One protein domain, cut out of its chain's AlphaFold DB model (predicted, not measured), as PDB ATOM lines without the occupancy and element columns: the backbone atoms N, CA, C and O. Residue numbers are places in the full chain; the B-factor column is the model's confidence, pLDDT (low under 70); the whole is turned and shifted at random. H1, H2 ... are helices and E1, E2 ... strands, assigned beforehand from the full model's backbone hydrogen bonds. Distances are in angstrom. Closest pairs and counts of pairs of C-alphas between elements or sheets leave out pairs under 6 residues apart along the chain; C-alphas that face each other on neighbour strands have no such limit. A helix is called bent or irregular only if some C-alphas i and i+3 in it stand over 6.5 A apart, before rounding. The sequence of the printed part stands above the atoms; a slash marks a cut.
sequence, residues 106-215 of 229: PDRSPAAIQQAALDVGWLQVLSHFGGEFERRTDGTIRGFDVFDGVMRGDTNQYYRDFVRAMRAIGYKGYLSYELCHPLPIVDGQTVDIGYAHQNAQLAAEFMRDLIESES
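Overview. This is residues 106 to 215 of the 229 residues of the protein "Sugar phosphate isomerase/epimerase" of Planctomycetes bacterium (UniProt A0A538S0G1). A long helix, H3, packs across one face of a small antiparallel meander, E2, E3 and E4, and runs past a separate parallel pair of short strands, E1 and E5; H1 and H2 pack together toward one end of the elongated body, and a long loop, residues 178 to 192, reaches to the other end. E1 runs on into E2 across a break of 2 residues, at 66 degrees, and links the pair to the meander. The printed part has 110 residues with three named helices and five named strands in the order H1 E1 E2 E3 E4 H2 E5 H3, of mixed class. It is compact, with a radius of gyration of the C-alphas of 14.9 A, and spans 46 by 29 by 21 A.

Along the chain. H1, residues 110 to 123, begins at C-alpha 110, (127.179, 133.206, 66.447), and measures 20.2 A; it is irregular, with C-alphas 119 and 122 9.0 A apart. E1 is residues 126 to 129, E2 132 to 135, E3 141 to 147, 19.4 A long, and E4 150 to 154. H2, residues 156 to 168, measures 18.5 A. E5 is residues 174 to 177. H3, residues 193 to 213, measures 30.2 A and ends at C-alpha 213, (133.218, 119.559, 74.592).

Arrangement. E2, E3 and E4 form a meander, each strand the antiparallel neighbour of the one before, with two hairpins, E2 and E3, and E3 and E4. N 134 and O 142 are 3.0 A apart, and N 147 and O 150 are 2.9 A apart, both within hydrogen-bond range. The pairing is staggered: E3 pairs with E2 over residues 141 to 144 and with E4 over 144 to 147. H3 is on this sheet at a height of 7.9 A, over E2 and E3, and runs across the strands, at 73 degrees to E2 on the local plane; helix on one face of the sheet gives two layers. The closest C-alphas of H3 and E2 are those of Asn 199 and Phe 133, 5.7 A apart. E1 and E5 are parallel at 29 degrees, with N 129 and O 176 within hydrogen-bond range at 2.9 A. The closest C-alphas of E5 and H3 are those of Tyr 177 and Ala 203, 6.8 A apart. H2 only grazes the three-stranded sheet, with residues 156 to 159. Its residues 159 to 163 alone touch residues 210 to 211 of H3, at a steep tilt of 52 degrees, the same way; the closest C-alphas, of Arg 160 and Leu 210, are 6.1 A apart. H1 and H2 touch at a steep tilt of 40 degrees, the same way, closest at the C-alphas of Gln 114 and Ala 165, 5.2 A. H1 and H3 are apart. In H2 and H3 every O i to N i+4 pair is within hydrogen-bond range; in H1, 8 of 10 are.

Size, cuts and confidence. The C-alphas farthest apart are those of Trp 122 and Asp 187, 47.2 A. The printed part has no cut. The link from E5 to H3, 15 residues, is long, and within it residues 185 to 186 pair antiparallel with 189 to 190; the other links are tight. Mean pLDDT of the printed part is 93.5, and no printed residue is under 70.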
ATOM      1  N   PRO A 106     121.373 141.667  72.789       94.62
ATOM      2  CA  PRO A 106     120.245 141.917  71.889       94.62
ATOM      3  C   PRO A 106     120.243 140.985  70.669       94.62
ATOM      4  O   PRO A 106     119.176 140.563  70.223       94.62
ATOM      5  N   ASP A 107     121.427 140.632  70.159       95.50
ATOM      6  CA  ASP A 107     121.628 139.603  69.140       95.50
ATOM      7  C   ASP A 107     122.514 138.489  69.711       95.50
ATOM      8  O   ASP A 107     123.629 138.736  70.167       95.50
ATOM      9  N   ARG A 108     122.001 137.257  69.680       95.25
ATOM     10  CA  ARG A 108     122.675 136.036  70.151       95.25
ATOM     11  C   ARG A 108     123.098 135.134  68.987       95.25
ATOM     12  O   ARG A 108     123.298 133.934  69.169       95.25
ATOM     13  N   SER A 109     123.198 135.689  67.778       97.19
ATOM     14  CA  SER A 109     123.763 134.997  66.625       97.19
ATOM     15  C   SER A 109     125.245 134.663  66.865       97.19
ATOM     16  O   SER A 109     125.941 135.411  67.559       97.19
ATOM     17  N   PRO A 110     125.774 133.576  66.271       98.00
ATOM     18  CA  PRO A 110     127.179 133.206  66.447       98.00
ATOM     19  C   PRO A 110     128.148 134.336  66.069       98.00
ATOM     20  O   PRO A 110     129.147 134.549  66.750       98.00
ATOM     21  N   ALA A 111     127.826 135.093  65.013       98.38
ATOM     22  CA  ALA A 111     128.629 136.227  64.562       98.38
ATOM     23  C   ALA A 111     128.617 137.383  65.574       98.38
ATOM     24  O   ALA A 111     129.677 137.923  65.887       98.38
ATOM     25  N   ALA A 112     127.449 137.735  66.125       98.56
ATOM     26  CA  ALA A 112     127.341 138.782  67.139       98.56
ATOM     27  C   ALA A 112     128.050 138.395  68.444       98.56
ATOM     28  O   ALA A 112     128.781 139.204  69.010       98.56
ATOM     29  N   ILE A 113     127.904 137.142  68.882       98.75
ATOM     30  CA  ILE A 113     128.608 136.595  70.049       98.75
ATOM     31  C   ILE A 113     130.125 136.647  69.857       98.75
ATOM     32  O   ILE A 113     130.848 137.090  70.752       98.75
ATOM     33  N   GLN A 114     130.613 136.228  68.689       98.62
ATOM     34  CA  GLN A 114     132.035 136.285  68.375       98.62
ATOM     35  C   GLN A 114     132.550 137.727  68.372       98.62
ATOM     36  O   GLN A 114     133.603 137.989  68.952       98.62
ATOM     37  N   GLN A 115     131.818 138.657  67.756       98.81
ATOM     38  CA  GLN A 115     132.221 140.057  67.715       98.81
ATOM     39  C   GLN A 115     132.238 140.680  69.115       98.81
ATOM     40  O   GLN A 115     133.253 141.248  69.502       98.81
ATOM     41  N   ALA A 116     131.185 140.484  69.914       98.81
ATOM     42  CA  ALA A 116     131.126 140.993  71.282       98.81
ATOM     43  C   ALA A 116     132.274 140.447  72.143       98.81
ATOM     44  O   ALA A 116     132.876 141.197  72.907       98.81
ATOM     45  N   ALA A 117     132.631 139.167  71.983       98.75
ATOM     46  CA  ALA A 117     133.791 138.579  72.645       98.75
ATOM     47  C   ALA A 117     135.099 139.285  72.256       98.75
ATOM     48  O   ALA A 117     135.895 139.620  73.132       98.75
ATOM     49  N   LEU A 118     135.319 139.535  70.961       98.75
ATOM     50  CA  LEU A 118     136.499 140.258  70.477       98.75
ATOM     51  C   LEU A 118     136.544 141.698  71.003       98.75
ATOM     52  O   LEU A 118     137.616 142.156  71.397       98.75
ATOM     53  N   ASP A 119     135.396 142.374  71.056       98.81
ATOM     54  CA  ASP A 119     135.281 143.749  71.541       98.81
ATOM     55  C   ASP A 119     135.642 143.857  73.030       98.81
ATOM     56  O   ASP A 119     136.375 144.766  73.429       98.81
ATOM     57  N   VAL A 120     135.160 142.924  73.865       98.75
ATOM     58  CA  VAL A 120     135.481 142.911  75.305       98.75
ATOM     59  C   VAL A 120     136.890 142.390  75.581       98.75
ATOM     60  O   VAL A 120     137.555 142.865  76.503       98.75
ATOM     61  N   GLY A 121     137.372 141.434  74.783       98.62
ATOM     62  CA  GLY A 121     138.728 140.899  74.837       98.62
ATOM     63  C   GLY A 121     139.214 140.599  76.260       98.62
ATOM     64  O   GLY A 121     138.558 139.928  77.055       98.62
ATOM     65  N   TRP A 122     140.383 141.135  76.609       98.00
ATOM     66  CA  TRP A 122     141.025 140.920  77.911       98.00
ATOM     67  C   TRP A 122     140.315 141.607  79.095       98.00
ATOM     68  O   TRP A 122     140.660 141.340  80.252       98.00
ATOM     69  N   LEU A 123     139.342 142.491  78.837       98.69
ATOM     70  CA  LEU A 123     138.529 143.105  79.890       98.69
ATOM     71  C   LEU A 123     137.503 142.122  80.457       98.69
ATOM     72  O   LEU A 123     136.985 142.352  81.543       98.69
ATOM     73  N   GLN A 124     137.213 141.027  79.764       98.69
ATOM     74  CA  GLN A 124     136.275 140.012  80.219       98.69
ATOM     75  C   GLN A 124     136.838 139.231  81.418       98.69
ATOM     76  O   GLN A 124     137.836 138.520  81.293       98.69
ATOM     77  N   VAL A 125     136.208 139.347  82.594       98.12
ATOM     78  CA  VAL A 125     136.708 138.713  83.840       98.12
ATOM     79  C   VAL A 125     135.691 137.891  84.615       98.12
ATOM     80  O   VAL A 125     136.083 137.074  85.450       98.12
ATOM     81  N   LEU A 126     134.410 138.073  84.326       97.88
ATOM     82  CA  LEU A 126     133.322 137.309  84.917       97.88
ATOM     83  C   LEU A 126     132.219 137.175  83.878       97.88
ATOM     84  O   LEU A 126     132.019 138.094  83.104       97.88
ATOM     85  N   SER A 127     131.479 136.082  83.834       97.56
ATOM     86  CA  SER A 127     130.275 136.027  83.010       97.56
ATOM     87  C   SER A 127     129.179 135.318  83.774       97.56
ATOM     88  O   SER A 127     129.443 134.455  84.615       97.56
ATOM     89  N   HIS A 128     127.955 135.748  83.526       95.56
ATOM     90  CA  HIS A 128     126.761 135.133  84.057       95.56
ATOM     91  C   HIS A 128     126.066 134.337  82.964       95.56
ATOM     92  O   HIS A 128     126.203 134.616  81.772       95.56
ATOM     93  N   PHE A 129     125.352 133.310  83.396       95.31
ATOM     94  CA  PHE A 129     124.464 132.551  82.544       95.31
ATOM     95  C   PHE A 129     123.225 132.160  83.341       95.31
ATOM     96  O   PHE A 129     123.306 131.868  84.532       95.31
ATOM     97  N   GLY A 130     122.080 132.152  82.676       93.19
ATOM     98  CA  GLY A 130     120.799 131.798  83.267       93.19
ATOM     99  C   GLY A 130     120.037 130.770  82.444       93.19
ATOM    100  O   GLY A 130     120.588 130.099  81.564       93.19
ATOM    101  N   GLY A 131     118.753 130.673  82.758       92.44
ATOM    102  CA  GLY A 131     117.825 129.713  82.183       92.44
ATOM    103  C   GLY A 131     117.540 128.553  83.125       92.44
ATOM    104  O   GLY A 131     118.060 128.463  84.246       92.44
ATOM    105  N   GLU A 132     116.699 127.662  82.638       94.25
ATOM    106  CA  GLU A 132     116.281 126.451  83.313       94.25
ATOM    107  C   GLU A 132     116.711 125.235  82.529       94.25
ATOM    108  O   GLU A 132     116.962 125.284  81.323       94.25
ATOM    109  N   PHE A 133     116.839 124.132  83.252       95.69
ATOM    110  CA  PHE A 133     117.494 122.952  82.737       95.69
ATOM    111  C   PHE A 133     116.663 121.712  83.015       95.69
ATOM    112  O   PHE A 133     116.187 121.484  84.126       95.69
ATOM    113  N   GLU A 134     116.542 120.869  81.997       95.62
ATOM    114  CA  GLU A 134     115.928 119.552  82.106       95.62
ATOM    115  C   GLU A 134     116.885 118.482  81.589       95.62
ATOM    116  O   GLU A 134     117.580 118.665  80.583       95.62
ATOM    117  N   ARG A 135     116.912 117.337  82.275       96.94
ATOM    118  CA  ARG A 135     117.586 116.149  81.758       96.94
ATOM    119  C   ARG A 135     116.617 115.376  80.875       96.94
ATOM    120  O   ARG A 135     115.541 114.984  81.324       96.94
ATOM    121  N   ARG A 136     117.022 115.135  79.634       95.00
ATOM    122  CA  ARG A 136     116.283 114.324  78.668       95.00
ATOM    123  C   ARG A 136     116.482 112.833  78.938       95.00
ATOM    124  O   ARG A 136     117.393 112.417  79.652       95.00
ATOM    125  N   THR A 137     115.624 112.012  78.340       95.25
ATOM    126  CA  THR A 137     115.655 110.546  78.482       95.25
ATOM    127  C   THR A 137     116.939 109.911  77.946       95.25
ATOM    128  O   THR A 137     117.332 108.850  78.421       95.25
ATOM    129  N   ASP A 138     117.609 110.565  76.997       94.69
ATOM    130  CA  ASP A 138     118.917 110.168  76.462       94.69
ATOM    131  C   ASP A 138     120.103 110.603  77.349       94.69
ATOM    132  O   ASP A 138     121.258 110.379  76.997       94.69
ATOM    133  N   GLY A 139     119.825 111.223  78.500       93.44
ATOM    134  CA  GLY A 139     120.817 111.714  79.453       93.44
ATOM    135  C   GLY A 139     121.335 113.124  79.164       93.44
ATOM    136  O   GLY A 139     121.949 113.715  80.056       93.44
ATOM    137  N   THR A 140     121.059 113.688  77.982       94.31
ATOM    138  CA  THR A 140     121.496 115.041  77.615       94.31
ATOM    139  C   THR A 140     120.755 116.109  78.415       94.31
ATOM    140  O   THR A 140     119.611 115.918  78.834       94.31
ATOM    141  N   ILE A 141     121.408 117.251  78.640       97.38
ATOM    142  CA  ILE A 141     120.796 118.394  79.322       97.38
ATOM    143  C   ILE A 141     120.354 119.424  78.286       97.38
ATOM    144  O   ILE A 141     121.135 119.880  77.445       97.38
ATOM    145  N   ARG A 142     119.086 119.810  78.367       95.69
ATOM    146  CA  ARG A 142     118.525 120.926  77.616       95.69
ATOM    147  C   ARG A 142     118.431 122.131  78.536       95.69
ATOM    148  O   ARG A 142     117.811 122.030  79.588       95.69
ATOM    149  N   GLY A 143     119.012 123.246  78.111       96.00
ATOM    150  CA  GLY A 143     118.758 124.559  78.682       96.00
ATOM    151  C   GLY A 143     117.678 125.286  77.883       96.00
ATOM    152  O   GLY A 143     117.629 125.176  76.654       96.00
ATOM    153  N   PHE A 144     116.816 126.030  78.559       93.94
ATOM    154  CA  PHE A 144     115.800 126.877  77.943       93.94
ATOM    155  C   PHE A 144     115.614 128.156  78.761       93.94
ATOM    156  O   PHE A 144     115.794 128.148  79.973       93.94
ATOM    157  N   ASP A 145     115.283 129.261  78.097       88.69
ATOM    158  CA  ASP A 145     115.032 130.535  78.778       88.69
ATOM    159  C   ASP A 145     113.544 130.662  79.110       88.69
ATOM    160  O   ASP A 145     112.711 130.618  78.196       88.69
ATOM    161  N   VAL A 146     113.204 130.919  80.373       83.19
ATOM    162  CA  VAL A 146     111.896 131.463  80.756       83.19
ATOM    163  C   VAL A 146     112.036 132.940  81.103       83.19
ATOM    164  O   VAL A 146     112.878 133.357  81.896       83.19
ATOM    165  N   PHE A 147     111.188 133.765  80.495       74.62
ATOM    166  CA  PHE A 147     111.143 135.194  80.774       74.62
ATOM    167  C   PHE A 147     109.697 135.645  80.930       74.62
ATOM    168  O   PHE A 147     108.883 135.428  80.033       74.62
ATOM    169  N   ASP A 148     109.388 136.275  82.063       70.06
ATOM    170  CA  ASP A 148     108.028 136.681  82.446       70.06
ATOM    171  C   ASP A 148     107.011 135.525  82.308       70.06
ATOM    172  O   ASP A 148     105.903 135.695  81.803       70.06
ATOM    173  N   GLY A 149     107.417 134.314  82.713       70.50
ATOM    174  CA  GLY A 149     106.593 133.098  82.652       70.50
ATOM    175  C   GLY A 149     106.443 132.481  81.255       70.50
ATOM    176  O   GLY A 149     105.731 131.491  81.102       70.50
ATOM    177  N   VAL A 150     107.110 133.033  80.236       76.06
ATOM    178  CA  VAL A 150     107.062 132.533  78.857       76.06
ATOM    179  C   VAL A 150     108.391 131.890  78.484       76.06
ATOM    180  O   VAL A 150     109.437 132.540  78.512       76.06
ATOM    181  N   MET A 151     108.344 130.622  78.078       82.25
ATOM    182  CA  MET A 151     109.499 129.920  77.523       82.25
ATOM    183  C   MET A 151     109.846 130.493  76.139       82.25
ATOM    184  O   MET A 151     109.023 130.468  75.223       82.25
ATOM    185  N   ARG A 152     111.066 131.014  75.978       79.06
ATOM    186  CA  ARG A 152     111.526 131.712  74.763       79.06
ATOM    187  C   ARG A 152     112.318 130.840  73.788       79.06
ATOM    188  O   ARG A 152     112.505 131.255  72.647       79.06
ATOM    189  N   GLY A 153     112.757 129.654  74.206       84.88
ATOM    190  CA  GLY A 153     113.457 128.690  73.351       84.88
ATOM    191  C   GLY A 153     114.673 128.049  74.016       84.88
ATOM    192  O   GLY A 153     114.995 128.354  75.163       84.88
ATOM    193  N   ASP A 154     115.327 127.154  73.273       93.25
ATOM    194  CA  ASP A 154     116.514 126.419  73.719       93.25
ATOM    195  C   ASP A 154     117.753 127.327  73.767       93.25
ATOM    196  O   ASP A 154     117.985 128.140  72.869       93.25
ATOM    197  N   THR A 155     118.587 127.139  74.790       95.25
ATOM    198  CA  THR A 155     119.786 127.959  75.029       95.25
ATOM    199  C   THR A 155     121.092 127.267  74.650       95.25
ATOM    200  O   THR A 155     122.127 127.916  74.498       95.25
ATOM    201  N   ASN A 156     121.044 125.947  74.431       95.94
ATOM    202  CA  ASN A 156     122.209 125.096  74.173       95.94
ATOM    203  C   ASN A 156     123.152 125.655  73.097       95.94
ATOM    204  O   ASN A 156     124.369 125.645  73.285       95.94
ATOM    205  N   GLN A 157     122.603 126.116  71.968       95.88
ATOM    206  CA  GLN A 157     123.414 126.557  70.834       95.88
ATOM    207  C   GLN A 157     124.155 127.862  71.139       95.88
ATOM    208  O   GLN A 157     125.375 127.906  71.007       95.88
ATOM    209  N   TYR A 158     123.453 128.901  71.601       96.62
ATOM    210  CA  TYR A 158     124.109 130.185  71.840       96.62
ATOM    211  C   TYR A 158     125.097 130.111  73.013       96.62
ATOM    212  O   TYR A 158     126.128 130.776  72.975       96.62
ATOM    213  N   TYR A 159     124.856 129.262  74.024       97.75
ATOM    214  CA  TYR A 159     125.850 129.033  75.075       97.75
ATOM    215  C   TYR A 159     127.088 128.303  74.564       97.75
ATOM    216  O   TYR A 159     128.199 128.655  74.958       97.75
ATOM    217  N   ARG A 160     126.934 127.332  73.653       97.50
ATOM    218  CA  ARG A 160     128.081 126.702  72.985       97.50
ATOM    219  C   ARG A 160     128.908 127.738  72.223       97.50
ATOM    220  O   ARG A 160     130.130 127.770  72.369       97.50
ATOM    221  N   ASP A 161     128.253 128.588  71.439       97.81
ATOM    222  CA  ASP A 161     128.929 129.628  70.660       97.81
ATOM    223  C   ASP A 161     129.606 130.662  71.570       97.81
ATOM    224  O   ASP A 161     130.742 131.066  71.315       97.81
ATOM    225  N   PHE A 162     128.972 131.010  72.692       98.25
ATOM    226  CA  PHE A 162     129.551 131.894  73.701       98.25
ATOM    227  C   PHE A 162     130.791 131.291  74.365       98.25
ATOM    228  O   PHE A 162     131.834 131.943  74.416       98.25
ATOM    229  N   VAL A 163     130.739 130.028  74.800       98.31
ATOM    230  CA  VAL A 163     131.897 129.323  75.379       98.31
ATOM    231  C   VAL A 163     133.066 129.273  74.388       98.31
ATOM    232  O   VAL A 163     134.209 129.545  74.769       98.31
ATOM    233  N   ARG A 164     132.796 129.000  73.102       97.88
ATOM    234  CA  ARG A 164     133.810 129.056  72.032       97.88
ATOM    235  C   ARG A 164     134.431 130.442  71.899       97.88
ATOM    236  O   ARG A 164     135.655 130.556  71.840       97.88
ATOM    237  N   ALA A 165     133.606 131.485  71.865       98.25
ATOM    238  CA  ALA A 165     134.064 132.859  71.702       98.25
ATOM    239  C   ALA A 165     134.904 133.331  72.903       98.25
ATOM    240  O   ALA A 165     135.988 133.885  72.720       98.25
ATOM    241  N   MET A 166     134.474 133.019  74.129       98.25
ATOM    242  CA  MET A 166     135.230 133.295  75.356       98.25
ATOM    243  C   MET A 166     136.597 132.597  75.353       98.25
ATOM    244  O   MET A 166     137.622 133.188  75.697       98.25
ATOM    245  N   ARG A 167     136.649 131.340  74.905       96.44
ATOM    246  CA  ARG A 167     137.911 130.611  74.752       96.44
ATOM    247  C   ARG A 167     138.829 131.251  73.710       96.44
ATOM    248  O   ARG A 167     140.031 131.336  73.955       96.44
ATOM    249  N   ALA A 168     138.289 131.700  72.578       96.88
ATOM    250  CA  ALA A 168     139.070 132.320  71.507       96.88
ATOM    251  C   ALA A 168     139.805 133.591  71.968       96.88
ATOM    252  O   ALA A 168     140.918 133.849  71.511       96.88
ATOM    253  N   ILE A 169     139.232 134.335  72.919       97.88
ATOM    254  CA  ILE A 169     139.866 135.515  73.532       97.88
ATOM    255  C   ILE A 169     140.724 135.185  74.766       97.88
ATOM    256  O   ILE A 169     141.248 136.084  75.420       97.88
ATOM    257  N   GLY A 170     140.883 133.901  75.101       97.12
ATOM    258  CA  GLY A 170     141.700 133.451  76.229       97.12
ATOM    259  C   GLY A 170     141.070 133.682  77.604       97.12
ATOM    260  O   GLY A 170     141.802 133.740  78.594       97.12
ATOM    261  N   TYR A 171     139.741 133.802  77.687       97.31
ATOM    262  CA  TYR A 171     139.019 133.943  78.952       97.31
ATOM    263  C   TYR A 171     139.241 132.730  79.870       97.31
ATOM    264  O   TYR A 171     139.145 131.578  79.444       97.31
ATOM    265  N   LYS A 172     139.529 132.998  81.149       94.38
ATOM    266  CA  LYS A 172     139.769 131.983  82.197       94.38
ATOM    267  C   LYS A 172     138.983 132.250  83.485       94.38
ATOM    268  O   LYS A 172     139.295 131.665  84.520       94.38
ATOM    269  N   GLY A 173     138.038 133.191  83.448       94.81
ATOM    270  CA  GLY A 173     137.206 133.537  84.598       94.81
ATOM    271  C   GLY A 173     136.046 132.561  84.796       94.81
ATOM    272  O   GLY A 173     135.882 131.594  84.055       94.81
ATOM    273  N   TYR A 174     135.222 132.835  85.805       95.50
ATOM    274  CA  TYR A 174     134.067 132.001  86.137       95.50
ATOM    275  C   TYR A 174     132.861 132.288  85.234       95.50
ATOM    276  O   TYR A 174     132.612 133.430  84.849       95.50
ATOM    277  N   LEU A 175     132.089 131.243  84.942       96.56
ATOM    278  CA  LEU A 175     130.725 131.339  84.425       96.56
ATOM    279  C   LEU A 175     129.786 131.046  85.598       96.56
ATOM    280  O   LEU A 175     129.783 129.930  86.115       96.56
ATOM    281  N   SER A 176     129.068 132.060  86.074       95.75
ATOM    282  CA  SER A 176     128.219 131.973  87.264       95.75
ATOM    283  C   SER A 176     126.762 131.783  86.874       95.75
ATOM    284  O   SER A 176     126.221 132.571  86.103       95.75
ATOM    285  N   TYR A 177     126.128 130.756  87.435       96.75
ATOM    286  CA  TYR A 177     124.714 130.497  87.205       96.75
ATOM    287  C   TYR A 177     123.838 131.497  87.968       96.75
ATOM    288  O   TYR A 177     124.091 131.770  89.145       96.75
ATOM    289  N   GLU A 178     122.789 132.001  87.324       92.56
ATOM    290  CA  GLU A 178     121.727 132.768  87.964       92.56
ATOM    291  C   GLU A 178     120.331 132.232  87.633       92.56
ATOM    292  O   GLU A 178     119.982 131.962  86.486       92.56
ATOM    293  N   LEU A 179     119.507 132.134  88.677       91.00
ATOM    294  CA  LEU A 179     118.078 131.868  88.584       91.00
ATOM    295  C   LEU A 179     117.350 133.051  89.225       91.00
ATOM    296  O   LEU A 179     117.192 133.111  90.444       91.00
ATOM    297  N   CYS A 180     117.015 134.051  88.412       82.81
ATOM    298  CA  CYS A 180     116.681 135.389  88.906       82.81
ATOM    299  C   CYS A 180     115.369 135.963  88.359       82.81
ATOM    300  O   CYS A 180     115.241 137.182  88.269       82.81
ATOM    301  N   HIS A 181     114.391 135.123  88.025       83.50
ATOM    302  CA  HIS A 181     113.052 135.520  87.580       83.50
ATOM    303  C   HIS A 181     111.966 134.840  88.450       83.50
ATOM    304  O   HIS A 181     112.292 133.943  89.232       83.50
ATOM    305  N   PRO A 182     110.688 135.267  88.381       82.94
ATOM    306  CA  PRO A 182     109.604 134.616  89.119       82.94
ATOM    307  C   PRO A 182     109.469 133.135  88.750       82.94
ATOM    308  O   PRO A 182     109.185 132.810  87.600       82.94
ATOM    309  N   LEU A 183     109.662 132.245  89.723       87.06
ATOM    310  CA  LEU A 183     109.654 130.805  89.477       87.06
ATOM    311  C   LEU A 183     108.250 130.279  89.120       87.06
ATOM    312  O   LEU A 183     107.251 130.899  89.504       87.06
ATOM    313  N   PRO A 184     108.156 129.126  88.429       84.69
ATOM    314  CA  PRO A 184     106.878 128.545  88.034       84.69
ATOM    315  C   PRO A 184     105.917 128.311  89.204       84.69
ATOM    316  O   PRO A 184     106.320 127.946  90.314       84.69
ATOM    317  N   ILE A 185     104.623 128.459  88.915       85.81
ATOM    318  CA  ILE A 185     103.535 128.019  89.789       85.81
ATOM    319  C   ILE A 185     103.065 126.650  89.291       85.81
ATOM    320  O   ILE A 185     102.591 126.529  88.162       85.81
ATOM    321  N   VAL A 186     103.182 125.635  90.141       85.12
ATOM    322  CA  VAL A 186     102.745 124.259  89.882       85.12
ATOM    323  C   VAL A 186     101.631 123.939  90.869       85.12
ATOM    324  O   VAL A 186     101.774 124.173  92.067       85.12
ATOM    325  N   ASP A 187     100.483 123.483  90.365       87.38
ATOM    326  CA  ASP A 187      99.297 123.167  91.176       87.38
ATOM    327  C   ASP A 187      98.872 124.303  92.133       87.38
ATOM    328  O   ASP A 187      98.434 124.092  93.262       87.38
ATOM    329  N   GLY A 188      99.010 125.551  91.668       85.94
ATOM    330  CA  GLY A 188      98.636 126.749  92.424       85.94
ATOM    331  C   GLY A 188      99.627 127.158  93.519       85.94
ATOM    332  O   GLY A 188      99.323 128.078  94.277       85.94
ATOM    333  N   GLN A 189     100.796 126.518  93.606       86.38
ATOM    334  CA  GLN A 189     101.866 126.861  94.543       86.38
ATOM    335  C   GLN A 189     103.159 127.193  93.799       86.38
ATOM    336  O   GLN A 189     103.496 126.565  92.797       86.38
ATOM    337  N   THR A 190     103.907 128.179  94.291       88.06
ATOM    338  CA  THR A 190     105.272 128.413  93.807       88.06
ATOM    339  C   THR A 190     106.139 127.215  94.176       88.06
ATOM    340  O   THR A 190     106.035 126.689  95.284       88.06
ATOM    341  N   VAL A 191     107.005 126.801  93.254       90.38
ATOM    342  CA  VAL A 191     108.005 125.761  93.519       90.38
ATOM    343  C   VAL A 191     108.902 126.116  94.714       90.38
ATOM    344  O   VAL A 191     109.152 127.287  95.008       90.38
ATOM    345  N   ASP A 192     109.388 125.091  95.412       91.38
ATOM    346  CA  ASP A 192     110.234 125.258  96.590       91.38
ATOM    347  C   ASP A 192     111.728 125.415  96.236       91.38
ATOM    348  O   ASP A 192     112.140 125.471  95.074       91.38
ATOM    349  N   ILE A 193     112.571 125.476  97.270       92.25
ATOM    350  CA  ILE A 193     114.026 125.585  97.114       92.25
ATOM    351  C   ILE A 193     114.649 124.381  96.382       92.25
ATOM    352  O   ILE A 193     115.721 124.510  95.788       92.25
ATOM    353  N   GLY A 194     113.986 123.221  96.373       95.50
ATOM    354  CA  GLY A 194     114.422 122.035  95.644       95.50
ATOM    355  C   GLY A 194     114.497 122.280  94.140       95.50
ATOM    356  O   GLY A 194     115.447 121.827  93.501       95.50
ATOM    357  N   TYR A 195     113.585 123.084  93.589       94.06
ATOM    358  CA  TYR A 195     113.635 123.490  92.183       94.06
ATOM    359  C   TYR A 195     114.893 124.304  91.859       94.06
ATOM    360  O   TYR A 195     115.549 124.068  90.841       94.06
ATOM    361  N   ALA A 196     115.269 125.232  92.747       94.06
ATOM    362  CA  ALA A 196     116.492 126.016  92.600       94.06
ATOM    363  C   ALA A 196     117.744 125.131  92.715       94.06
ATOM    364  O   ALA A 196     118.665 125.269  91.911       94.06
ATOM    365  N   HIS A 197     117.766 124.184  93.661       96.62
ATOM    366  CA  HIS A 197     118.869 123.230  93.798       96.62
ATOM    367  C   HIS A 197     119.025 122.340  92.561       96.62
ATOM    368  O   HIS A 197     120.138 122.175  92.062       96.62
ATOM    369  N   GLN A 198     117.919 121.802  92.042       96.75
ATOM    370  CA  GLN A 198     117.926 120.966  90.846       96.75
ATOM    371  C   GLN A 198     118.444 121.740  89.631       96.75
ATOM    372  O   GLN A 198     119.327 121.253  88.925       96.75
ATOM    373  N   ASN A 199     117.934 122.953  89.401       96.88
ATOM    374  CA  ASN A 199     118.395 123.783  88.293       96.88
ATOM    375  C   ASN A 199     119.866 124.170  88.445       96.88
ATOM    376  O   ASN A 199     120.606 124.062  87.478       96.88
ATOM    377  N   ALA A 200     120.325 124.531  89.646       97.31
ATOM    378  CA  ALA A 200     121.734 124.837  89.883       97.31
ATOM    379  C   ALA A 200     122.649 123.633  89.605       97.31
ATOM    380  O   ALA A 200     123.715 123.793  89.007       97.31
ATOM    381  N   GLN A 201     122.228 122.424  89.990       98.19
ATOM    382  CA  GLN A 201     122.964 121.202  89.677       98.19
ATOM    383  C   GLN A 201     123.040 120.977  88.160       98.19
ATOM    384  O   GLN A 201     124.133 120.811  87.617       98.19
ATOM    385  N   LEU A 202     121.897 121.007  87.473       98.25
ATOM    386  CA  LEU A 202     121.830 120.768  86.033       98.25
ATOM    387  C   LEU A 202     122.553 121.856  85.228       98.25
ATOM    388  O   LEU A 202     123.246 121.528  84.272       98.25
ATOM    389  N   ALA A 203     122.468 123.120  85.644       97.81
ATOM    390  CA  ALA A 203     123.204 124.239  85.061       97.81
ATOM    391  C   ALA A 203     124.722 124.029  85.158       97.81
ATOM    392  O   ALA A 203     125.455 124.251  84.191       97.81
ATOM    393  N   ALA A 204     125.204 123.570  86.318       98.06
ATOM    394  CA  ALA A 204     126.619 123.293  86.532       98.06
ATOM    395  C   ALA A 204     127.113 122.095  85.706       98.06
ATOM    396  O   ALA A 204     128.249 122.103  85.235       98.06
ATOM    397  N   GLU A 205     126.302 121.051  85.546       97.94
ATOM    398  CA  GLU A 205     126.606 119.927  84.651       97.94
ATOM    399  C   GLU A 205     126.618 120.373  83.183       97.94
ATOM    400  O   GLU A 205     127.633 120.223  82.510       97.94
ATOM    401  N   PHE A 206     125.562 121.049  82.731       97.75
ATOM    402  CA  PHE A 206     125.439 121.592  81.379       97.75
ATOM    403  C   PHE A 206     126.637 122.460  80.977       97.75
ATOM    404  O   PHE A 206     127.212 122.282  79.902       97.75
ATOM    405  N   MET A 207     127.034 123.401  81.839       97.44
ATOM    406  CA  MET A 207     128.126 124.314  81.514       97.44
ATOM    407  C   MET A 207     129.488 123.608  81.528       97.44
ATOM    408  O   MET A 207     130.342 123.923  80.699       97.44
ATOM    409  N   ARG A 208     129.696 122.622  82.414       96.56
ATOM    410  CA  ARG A 208     130.909 121.785  82.399       96.56
ATOM    411  C   ARG A 208     131.010 120.980  81.111       96.56
ATOM    412  O   ARG A 208     132.040 121.071  80.446       96.56
ATOM    413  N   ASP A 209     129.933 120.312  80.713       95.12
ATOM    414  CA  ASP A 209     129.879 119.542  79.469       95.12
ATOM    415  C   ASP A 209     130.181 120.426  78.249       95.12
ATOM    416  O   ASP A 209     130.934 120.035  77.354       95.12
ATOM    417  N   LEU A 210     129.643 121.653  78.209       95.06
ATOM    418  CA  LEU A 210     129.954 122.604  77.142       95.06
ATOM    419  C   LEU A 210     131.437 122.983  77.123       95.06
ATOM    420  O   LEU A 210     132.074 122.857  76.075       95.06
ATOM    421  N   ILE A 211     131.998 123.402  78.262       94.94
ATOM    422  CA  ILE A 211     133.414 123.786  78.382       94.94
ATOM    423  C   ILE A 211     134.332 122.630  77.970       94.94
ATOM    424  O   ILE A 211     135.305 122.856  77.248       94.94
ATOM    425  N   GLU A 212     134.023 121.404  78.393       93.75
ATOM    426  CA  GLU A 212     134.782 120.200  78.057       93.75
ATOM    427  C   GLU A 212     134.642 119.820  76.580       93.75
ATOM    428  O   GLU A 212     135.647 119.530  75.927       93.75
ATOM    429  N   SER A 213     133.439 119.886  76.008       91.06
ATOM    430  CA  SER A 213     133.218 119.559  74.592       91.06
ATOM    431  C   SER A 213     133.963 120.504  73.648       91.06
ATOM    432  O   SER A 213     134.472 120.079  72.615       91.06
ATOM    433  N   GLU A 214     134.100 121.771  74.041       87.06
ATOM    434  CA  GLU A 214     134.889 122.773  73.322       87.06
ATOM    435  C   GLU A 214     136.375 122.743  73.714       87.06
ATOM    436  O   GLU A 214     137.192 123.491  73.164       87.06
ATOM    437  N   SER A 215     136.744 121.872  74.666       75.69
ATOM    438  CA  SER A 215     138.117 121.659  75.112       75.69
ATOM    439  C   SER A 215     138.951 120.752  74.227       75.69
ATOM    440  O   SER A 215     140.163 120.959  74.120       75.69
TER     441      SER A 215